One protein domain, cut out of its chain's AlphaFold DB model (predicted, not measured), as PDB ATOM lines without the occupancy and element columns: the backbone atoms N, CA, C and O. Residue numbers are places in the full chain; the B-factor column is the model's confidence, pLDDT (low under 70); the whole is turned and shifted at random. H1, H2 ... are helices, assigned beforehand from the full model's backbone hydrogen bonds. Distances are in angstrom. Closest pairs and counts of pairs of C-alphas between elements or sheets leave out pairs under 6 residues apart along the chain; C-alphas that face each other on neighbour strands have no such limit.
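AT A GLANCE: This is residues 2 to 65 of the 99 residues of the protein "Monooxygenase" of Streptomyces sp. SID10244 (UniProt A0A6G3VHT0). One long helix, H1, makes the length of a loose structure, with two short helices, H2 and H3, gathered at its last turns. Residues 2 to 8 of H1 stick out at the far end, and the long link from H2 to H3 folds back beside H1 before returning, with 44 to 51 standing free. The printed part has 64 residues and is all helix, in the order H1, H2, H3, with no named strand. Its radius of gyration of the C-alphas is 14.0 A, and it spans 49 by 21 by 20 A.

IN THESE COORDINATES: H1, residues 2 to 26, runs 36.5 A from C-alpha 2 at (44.292, 30.478, 7.890). H2 is residues 30 to 36, 9.9 A. H3, residues 54 to 58, 7.9 A, ends at (38.657, -2.369, 35.382).

HOW THE PARTS SIT: H1 touches H2 with residues 23 to 24 alone; the closest C-alphas, Glu 24 and Ala 33, are 5.5 A apart. They run opposite ways at a steep tilt of 47 degrees. H1 only just touches H3, with 3 pairs of C-alphas within 8 A and residues 23 to 26 alone; the closest C-alphas are those of Leu 26 and Gln 55, 6.0 A. H2 and H3 are close but not clearly touching, C-alphas 32 and 57 being closest at 7.7 A. In H1 and H2 every O i to N i+4 pair is within hydrogen-bond range; in H3 0 of 1 is, and 2 of 2 O i to N i+3 pairs.

THE WHOLE: The farthest C-alphas, Glu 2 and Asn 61, are 49.2 A apart. The link H1 to H2 is tight, H2 to H3 long, 17 residues. The printed part has no cut, and no printed residue is under 70 in pLDDT.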
ATOM      1  N   GLU A   2      45.197  30.560   6.729       88.38
ATOM      2  CA  GLU A   2      44.292  30.478   7.890       88.38
ATOM      3  C   GLU A   2      43.268  29.334   7.773       88.38
ATOM      4  O   GLU A   2      43.277  28.435   8.599       88.38
ATOM      5  N   GLU A   3      42.554  29.232   6.646       94.00
ATOM      6  CA  GLU A   3      41.593  28.140   6.383       94.00
ATOM      7  C   GLU A   3      42.207  26.726   6.481       94.00
ATOM      8  O   GLU A   3      41.579  25.788   6.966       94.00
ATOM      9  N   ILE A   4      43.471  26.565   6.067       94.62
ATOM     10  CA  ILE A   4      44.190  25.286   6.186       94.62
ATOM     11  C   ILE A   4      44.533  25.000   7.652       94.62
ATOM     12  O   ILE A   4      44.440  23.856   8.092       94.62
ATOM     13  N   ALA A   5      44.948  26.017   8.410       92.75
ATOM     14  CA  ALA A   5      45.281  25.864   9.820       92.75
ATOM     15  C   ALA A   5      44.044  25.503  10.657       92.75
ATOM     16  O   ALA A   5      44.122  24.586  11.477       92.75
ATOM     17  N   ASP A   6      42.912  26.155  10.394       95.56
ATOM     18  CA  ASP A   6      41.637  25.878  11.059       95.56
ATOM     19  C   ASP A   6      41.160  24.458  10.762       95.56
ATOM     20  O   ASP A   6      40.852  23.697  11.681       95.56
ATOM     21  N   PHE A   7      41.216  24.048   9.491       96.00
ATOM     22  CA  PHE A   7      40.901  22.679   9.094       96.00
ATOM     23  C   PHE A   7      41.763  21.650   9.843       96.00
ATOM     24  O   PHE A   7      41.244  20.687  10.408       96.00
ATOM     25  N   LEU A   8      43.086  21.851   9.889       94.88
ATOM     26  CA  LEU A   8      43.992  20.934  10.587       94.88
ATOM     27  C   LEU A   8      43.716  20.885  12.094       94.88
ATOM     28  O   LEU A   8      43.814  19.814  12.698       94.88
ATOM     29  N   PHE A   9      43.367  22.019  12.701       94.56
ATOM     30  CA  PHE A   9      42.994  22.081  14.108       94.56
ATOM     31  C   PHE A   9      41.696  21.313  14.387       94.56
ATOM     32  O   PHE A   9      41.660  20.489  15.303       94.56
ATOM     33  N   GLU A  10      40.651  21.531  13.588       96.88
ATOM     34  CA  GLU A  10      39.377  20.828  13.741       96.88
ATOM     35  C   GLU A  10      39.520  19.318  13.561       96.88
ATOM     36  O   GLU A  10      38.953  18.538  14.329       96.88
ATOM     37  N   GLU A  11      40.282  18.883  12.558       97.56
ATOM     38  CA  GLU A  11      40.503  17.460  12.312       97.56
ATOM     39  C   GLU A  11      41.342  16.808  13.415       97.56
ATOM     40  O   GLU A  11      41.105  15.647  13.778       97.56
ATOM     41  N   ASP A  12      42.297  17.542  13.996       97.12
ATOM     42  CA  ASP A  12      43.002  17.106  15.200       97.12
ATOM     43  C   ASP A  12      42.031  16.920  16.368       97.12
ATOM     44  O   ASP A  12      41.945  15.815  16.917       97.12
ATOM     45  N   PHE A  13      41.235  17.953  16.660       97.00
ATOM     46  CA  PHE A  13      40.242  17.964  17.730       97.00
ATOM     47  C   PHE A  13      39.247  16.806  17.599       97.00
ATOM     48  O   PHE A  13      39.134  15.989  18.513       97.00
ATOM     49  N   LYS A  14      38.599  16.650  16.435       97.94
ATOM     50  CA  LYS A  14      37.637  15.562  16.169       97.94
ATOM     51  C   LYS A  14      38.249  14.189  16.414       97.94
ATOM     52  O   LYS A  14      37.573  13.283  16.899       97.94
ATOM     53  N   SER A  15      39.519  14.000  16.073       96.75
ATOM     54  CA  SER A  15      40.169  12.713  16.293       96.75
ATOM     55  C   SER A  15      40.564  12.472  17.738       96.75
ATOM     56  O   SER A  15      40.418  11.341  18.193       96.75
ATOM     57  N   MET A  16      41.053  13.485  18.454       97.88
ATOM     58  CA  MET A  16      41.367  13.337  19.875       97.88
ATOM     59  C   MET A  16      40.094  13.117  20.698       97.88
ATOM     60  O   MET A  16      40.089  12.275  21.591       97.88
ATOM     61  N   GLU A  17      38.976  13.737  20.317       98.31
ATOM     62  CA  GLU A  17      37.655  13.463  20.896       98.31
ATOM     63  C   GLU A  17      37.187  12.015  20.693       98.31
ATOM     64  O   GLU A  17      36.539  11.445  21.567       98.31
ATOM     65  N   ARG A  18      37.525  11.377  19.563       97.81
ATOM     66  CA  ARG A  18      37.255   9.939  19.372       97.81
ATOM     67  C   ARG A  18      38.082   9.073  20.322       97.81
ATOM     68  O   ARG A  18      37.580   8.058  20.797       97.81
ATOM     69  N   VAL A  19      39.330   9.460  20.596       97.75
ATOM     70  CA  VAL A  19      40.196   8.753  21.554       97.75
ATOM     71  C   VAL A  19      39.651   8.901  22.974       97.75
ATOM     72  O   VAL A  19      39.498   7.894  23.657       97.75
ATOM     73  N   ARG A  20      39.289  10.121  23.390       98.38
ATOM     74  CA  ARG A  20      38.711  10.395  24.718       98.38
ATOM     75  C   ARG A  20      37.418   9.614  24.945       98.38
ATOM     76  O   ARG A  20      37.346   8.840  25.891       98.38
ATOM     77  N   ARG A  21      36.479   9.672  23.994       98.50
ATOM     78  CA  ARG A  21      35.236   8.880  24.054       98.50
ATOM     79  C   ARG A  21      35.479   7.375  24.129       98.50
ATOM     80  O   ARG A  21      34.730   6.664  24.789       98.50
ATOM     81  N   ARG A  22      36.520   6.865  23.456       98.12
ATOM     82  CA  ARG A  22      36.887   5.446  23.561       98.12
ATOM     83  C   ARG A  22      37.341   5.091  24.976       98.12
ATOM     84  O   ARG A  22      36.944   4.037  25.463       98.12
ATOM     85  N   ILE A  23      38.147   5.937  25.615       98.50
ATOM     86  CA  ILE A  23      38.601   5.734  26.999       98.50
ATOM     87  C   ILE A  23      37.397   5.696  27.940       98.50
ATOM     88  O   ILE A  23      37.209   4.694  28.623       98.50
ATOM     89  N   GLU A  24      36.533   6.711  27.879       98.44
ATOM     90  CA  GLU A  24      35.312   6.794  28.696       98.44
ATOM     91  C   GLU A  24      34.366   5.601  28.482       98.44
ATOM     92  O   GLU A  24      33.649   5.210  29.392       98.44
ATOM     93  N   SER A  25      34.355   5.004  27.284       98.31
ATOM     94  CA  SER A  25      33.513   3.835  26.991       98.31
ATOM     95  C   SER A  25      34.073   2.496  27.483       98.31
ATOM     96  O   SER A  25      33.330   1.519  27.526       98.31
ATOM     97  N   LEU A  26      35.378   2.416  27.761       98.50
ATOM     98  CA  LEU A  26      36.062   1.160  28.095       98.50
ATOM     99  C   LEU A  26      36.497   1.079  29.560       98.50
ATOM    100  O   LEU A  26      36.652  -0.030  30.065       98.50
ATOM    101  N   VAL A  27      36.718   2.219  30.215       98.75
ATOM    102  CA  VAL A  27      37.110   2.294  31.627       98.75
ATOM    103  C   VAL A  27      35.858   2.552  32.460       98.75
ATOM    104  O   VAL A  27      35.194   3.567  32.277       98.75
ATOM    105  N   GLU A  28      35.513   1.606  33.332       98.38
ATOM    106  CA  GLU A  28      34.242   1.609  34.076       98.38
ATOM    107  C   GLU A  28      34.234   2.629  35.219       98.38
ATOM    108  O   GLU A  28      33.220   3.289  35.460       98.38
ATOM    109  N   ASP A  29      35.368   2.781  35.906       98.44
ATOM    110  CA  ASP A  29      35.538   3.794  36.939       98.44
ATOM    111  C   ASP A  29      35.732   5.178  36.307       98.44
ATOM    112  O   ASP A  29      36.679   5.430  35.556       98.44
ATOM    113  N   ARG A  30      34.815   6.095  36.624       98.12
ATOM    114  CA  ARG A  30      34.779   7.422  36.011       98.12
ATOM    115  C   ARG A  30      36.005   8.269  36.364       98.12
ATOM    116  O   ARG A  30      36.506   8.976  35.495       98.12
ATOM    117  N   GLU A  31      36.480   8.217  37.605       98.12
ATOM    118  CA  GLU A  31      37.623   9.021  38.056       98.12
ATOM    119  C   GLU A  31      38.918   8.566  37.362       98.12
ATOM    120  O   GLU A  31      39.709   9.374  36.872       98.12
ATOM    121  N   THR A  32      39.086   7.255  37.224       98.56
ATOM    122  CA  THR A  32      40.181   6.622  36.486       98.56
ATOM    123  C   THR A  32      40.110   6.958  35.000       98.56
ATOM    124  O   THR A  32      41.127   7.302  34.395       98.56
ATOM    125  N   ALA A  33      38.915   6.910  34.403       98.56
ATOM    126  CA  ALA A  33      38.710   7.294  33.011       98.56
ATOM    127  C   ALA A  33      39.107   8.757  32.765       98.56
ATOM    128  O   ALA A  33      39.855   9.023  31.824       98.56
ATOM    129  N   GLU A  34      38.667   9.682  33.630       98.31
ATOM    130  CA  GLU A  34      38.985  11.115  33.558       98.31
ATOM    131  C   GLU A  34      40.504  11.364  33.618       98.31
ATOM    132  O   GLU A  34      41.035  12.126  32.805       98.31
ATOM    133  N   ARG A  35      41.224  10.652  34.498       98.25
ATOM    134  CA  ARG A  35      42.696  10.715  34.615       98.25
ATOM    135  C   ARG A  35      43.441  10.167  33.394       98.25
ATOM    136  O   ARG A  35      44.552  10.602  33.103       98.25
ATOM    137  N   LEU A  36      42.850   9.229  32.655       98.31
ATOM    138  CA  LEU A  36      43.457   8.652  31.448       98.31
ATOM    139  C   LEU A  36      43.271   9.521  30.194       98.31
ATOM    140  O   LEU A  36      43.890   9.232  29.163       98.31
ATOM    141  N   LEU A  37      42.434  10.566  30.237       97.88
ATOM    142  CA  LEU A  37      42.125  11.384  29.064       97.88
ATOM    143  C   LEU A  37      43.337  12.209  28.592       97.88
ATOM    144  O   LEU A  37      43.853  13.052  29.327       97.88
ATOM    145  N   PRO A  38      43.774  12.057  27.328       97.06
ATOM    146  CA  PRO A  38      44.871  12.852  26.797       97.06
ATOM    147  C   PRO A  38      44.406  14.256  26.374       97.06
ATOM    148  O   PRO A  38      43.622  14.432  25.429       97.06
ATOM    149  N   TRP A  39      44.977  15.276  27.016       96.69
ATOM    150  CA  TRP A  39      44.748  16.699  26.725       96.69
ATOM    151  C   TRP A  39      45.919  17.348  25.970       96.69
ATOM    152  O   TRP A  39      46.392  18.429  26.305       96.69
ATOM    153  N   TYR A  40      46.391  16.680  24.919       95.88
ATOM    154  CA  TYR A  40      47.419  17.175  23.998       95.88
ATOM    155  C   TYR A  40      47.022  16.897  22.537       95.88
ATOM    156  O   TYR A  40      46.124  16.096  22.278       95.88
ATOM    157  N   LYS A  41      47.676  17.555  21.568       95.56
ATOM    158  CA  LYS A  41      47.408  17.348  20.129       95.56
ATOM    159  C   LYS A  41      47.995  16.029  19.637       95.56
ATOM    160  O   LYS A  41      49.054  15.619  20.110       95.56
ATOM    161  N   ARG A  42      47.392  15.392  18.631       91.94
ATOM    162  CA  ARG A  42      47.725  14.013  18.208       91.94
ATOM    163  C   ARG A  42      49.211  13.757  17.941       91.94
ATOM    164  O   ARG A  42      49.687  12.660  18.198       91.94
ATOM    165  N   GLN A  43      49.938  14.745  17.421       91.19
ATOM    166  CA  GLN A  43      51.361  14.615  17.076       91.19
ATOM    167  C   GLN A  43      52.329  15.092  18.174       91.19
ATOM    168  O   GLN A  43      53.538  15.025  17.985       91.19
ATOM    169  N   CYS A  44      51.839  15.540  19.334       96.50
ATOM    170  CA  CYS A  44      52.702  15.915  20.461       96.50
ATOM    171  C   CYS A  44      53.399  14.706  21.108       96.50
ATOM    172  O   CYS A  44      54.398  14.875  21.806       96.50
ATOM    173  N   LYS A  45      52.867  13.494  20.905       95.88
ATOM    174  CA  LYS A  45      53.433  12.222  21.365       95.88
ATOM    175  C   LYS A  45      53.256  11.158  20.282       95.88
ATOM    176  O   LYS A  45      52.393  11.277  19.415       95.88
ATOM    177  N   ARG A  46      54.076  10.103  20.330       96.56
ATOM    178  CA  ARG A  46      53.918   8.942  19.445       96.56
ATOM    179  C   ARG A  46      52.611   8.222  19.780       96.56
ATOM    180  O   ARG A  46      52.317   7.995  20.948       96.56
ATOM    181  N   LEU A  47      51.852   7.855  18.751       93.31
ATOM    182  CA  LEU A  47      50.606   7.111  18.915       93.31
ATOM    183  C   LEU A  47      50.876   5.689  19.413       93.31
ATOM    184  O   LEU A  47      51.753   5.000  18.886       93.31
ATOM    185  N   SER A  48      50.069   5.264  20.380       93.50
ATOM    186  CA  SER A  48      50.084   3.922  20.960       93.50
ATOM    187  C   SER A  48      48.759   3.220  20.685       93.50
ATOM    188  O   SER A  48      47.693   3.826  20.796       93.50
ATOM    189  N   PHE A  49      48.830   1.936  20.343       95.62
ATOM    190  CA  PHE A  49      47.675   1.101  20.023       95.62
ATOM    191  C   PHE A  49      47.767  -0.178  20.845       95.62
ATOM    192  O   PHE A  49      48.784  -0.866  20.796       95.62
ATOM    193  N   HIS A  50      46.729  -0.480  21.621       97.19
ATOM    194  CA  HIS A  50      46.667  -1.701  22.413       97.19
ATOM    195  C   HIS A  50      45.212  -2.065  22.697       97.19
ATOM    196  O   HIS A  50      44.441  -1.224  23.163       97.19
ATOM    197  N   ASP A  51      44.848  -3.320  22.457       96.69
ATOM    198  CA  ASP A  51      43.449  -3.750  22.530       96.69
ATOM    199  C   ASP A  51      42.958  -4.008  23.958       96.69
ATOM    200  O   ASP A  51      41.752  -3.998  24.182       96.69
ATOM    201  N   ALA A  52      43.876  -4.208  24.912       97.62
ATOM    202  CA  ALA A  52      43.560  -4.570  26.302       97.62
ATOM    203  C   ALA A  52      44.076  -3.581  27.372       97.62
ATOM    204  O   ALA A  52      43.957  -3.853  28.565       97.62
ATOM    205  N   TYR A  53      44.690  -2.452  26.984       98.44
ATOM    206  CA  TYR A  53      45.346  -1.556  27.957       98.44
ATOM    207  C   TYR A  53      44.307  -0.840  28.820       98.44
ATOM    208  O   TYR A  53      44.413  -0.837  30.038       98.44
ATOM    209  N   LEU A  54      43.263  -0.298  28.193       98.50
ATOM    210  CA  LEU A  54      42.223   0.457  28.893       98.50
ATOM    211  C   LEU A  54      41.387  -0.449  29.808       98.50
ATOM    212  O   LEU A  54      41.155  -0.115  30.959       98.50
ATOM    213  N   GLN A  55      41.033  -1.646  29.344       98.38
ATOM    214  CA  GLN A  55      40.261  -2.624  30.118       98.38
ATOM    215  C   GLN A  55      41.043  -3.186  31.312       98.38
ATOM    216  O   GLN A  55      40.448  -3.732  32.237       98.38
ATOM    217  N   THR A  56      42.376  -3.062  31.315       98.75
ATOM    218  CA  THR A  56      43.198  -3.487  32.456       98.75
ATOM    219  C   THR A  56      42.860  -2.693  33.718       98.75
ATOM    220  O   THR A  56      42.943  -3.255  34.806       98.75
ATOM    221  N   PHE A  57      42.411  -1.442  33.583       98.69
ATOM    222  CA  PHE A  57      42.028  -0.591  34.712       98.69
ATOM    223  C   PHE A  57      40.686  -0.964  35.360       98.69
ATOM    224  O   PHE A  57      40.394  -0.469  36.438       98.69
ATOM    225  N   ASN A  58      39.898  -1.871  34.768       98.62
ATOM    226  CA  ASN A  58      38.657  -2.369  35.382       98.62
ATOM    227  C   ASN A  58      38.901  -3.567  36.316       98.62
ATOM    228  O   ASN A  58      37.960  -4.185  36.803       98.62
ATOM    229  N   ARG A  59      40.159  -3.976  36.507       98.62
ATOM    230  CA  ARG A  59      40.512  -5.119  37.351       98.62
ATOM    231  C   ARG A  59      40.727  -4.656  38.786       98.62
ATOM    232  O   ARG A  59      41.516  -3.749  39.010       98.62
ATOM    233  N   ASP A  60      40.191  -5.403  39.746       98.25
ATOM    234  CA  ASP A  60      40.323  -5.127  41.190       98.25
ATOM    235  C   ASP A  60      41.774  -5.035  41.700       98.25
ATOM    236  O   ASP A  60      42.032  -4.538  42.792       98.25
ATOM    237  N   ASN A  61      42.736  -5.561  40.937       98.31
ATOM    238  CA  ASN A  61      44.149  -5.619  41.303       98.31
ATOM    239  C   ASN A  61      45.014  -4.555  40.600       98.31
ATOM    240  O   ASN A  61      46.236  -4.709  40.552       98.31
ATOM    241  N   VAL A  62      44.392  -3.545  39.987       98.56
ATOM    242  CA  VAL A  62      45.061  -2.480  39.234       98.56
ATOM    243  C   VAL A  62      44.589  -1.129  39.755       98.56
ATOM    244  O   VAL A  62      43.397  -0.858  39.791       98.56
ATOM    245  N   GLU A  63      45.540  -0.267  40.103       97.94
ATOM    246  CA  GLU A  63      45.280   1.105  40.533       97.94
ATOM    247  C   GLU A  63      46.056   2.077  39.639       97.94
ATOM    248  O   GLU A  63      47.247   1.883  39.372       97.94
ATOM    249  N   LEU A  64      45.377   3.124  39.163       98.25
ATOM    250  CA  LEU A  64      46.016   4.243  38.479       98.25
ATOM    251  C   LEU A  64      46.369   5.331  39.494       98.25
ATOM    252  O   LEU A  64      45.497   6.068  39.953       98.25
ATOM    253  N   VAL A  65      47.663   5.481  39.766       97.56
ATOM    254  CA  VAL A  65      48.192   6.590  40.566       97.56
ATOM    255  C   VAL A  65      48.573   7.734  39.625       97.56
ATOM    256  O   VAL A  65      49.647   7.723  39.019       97.56
TER     257      VAL A  65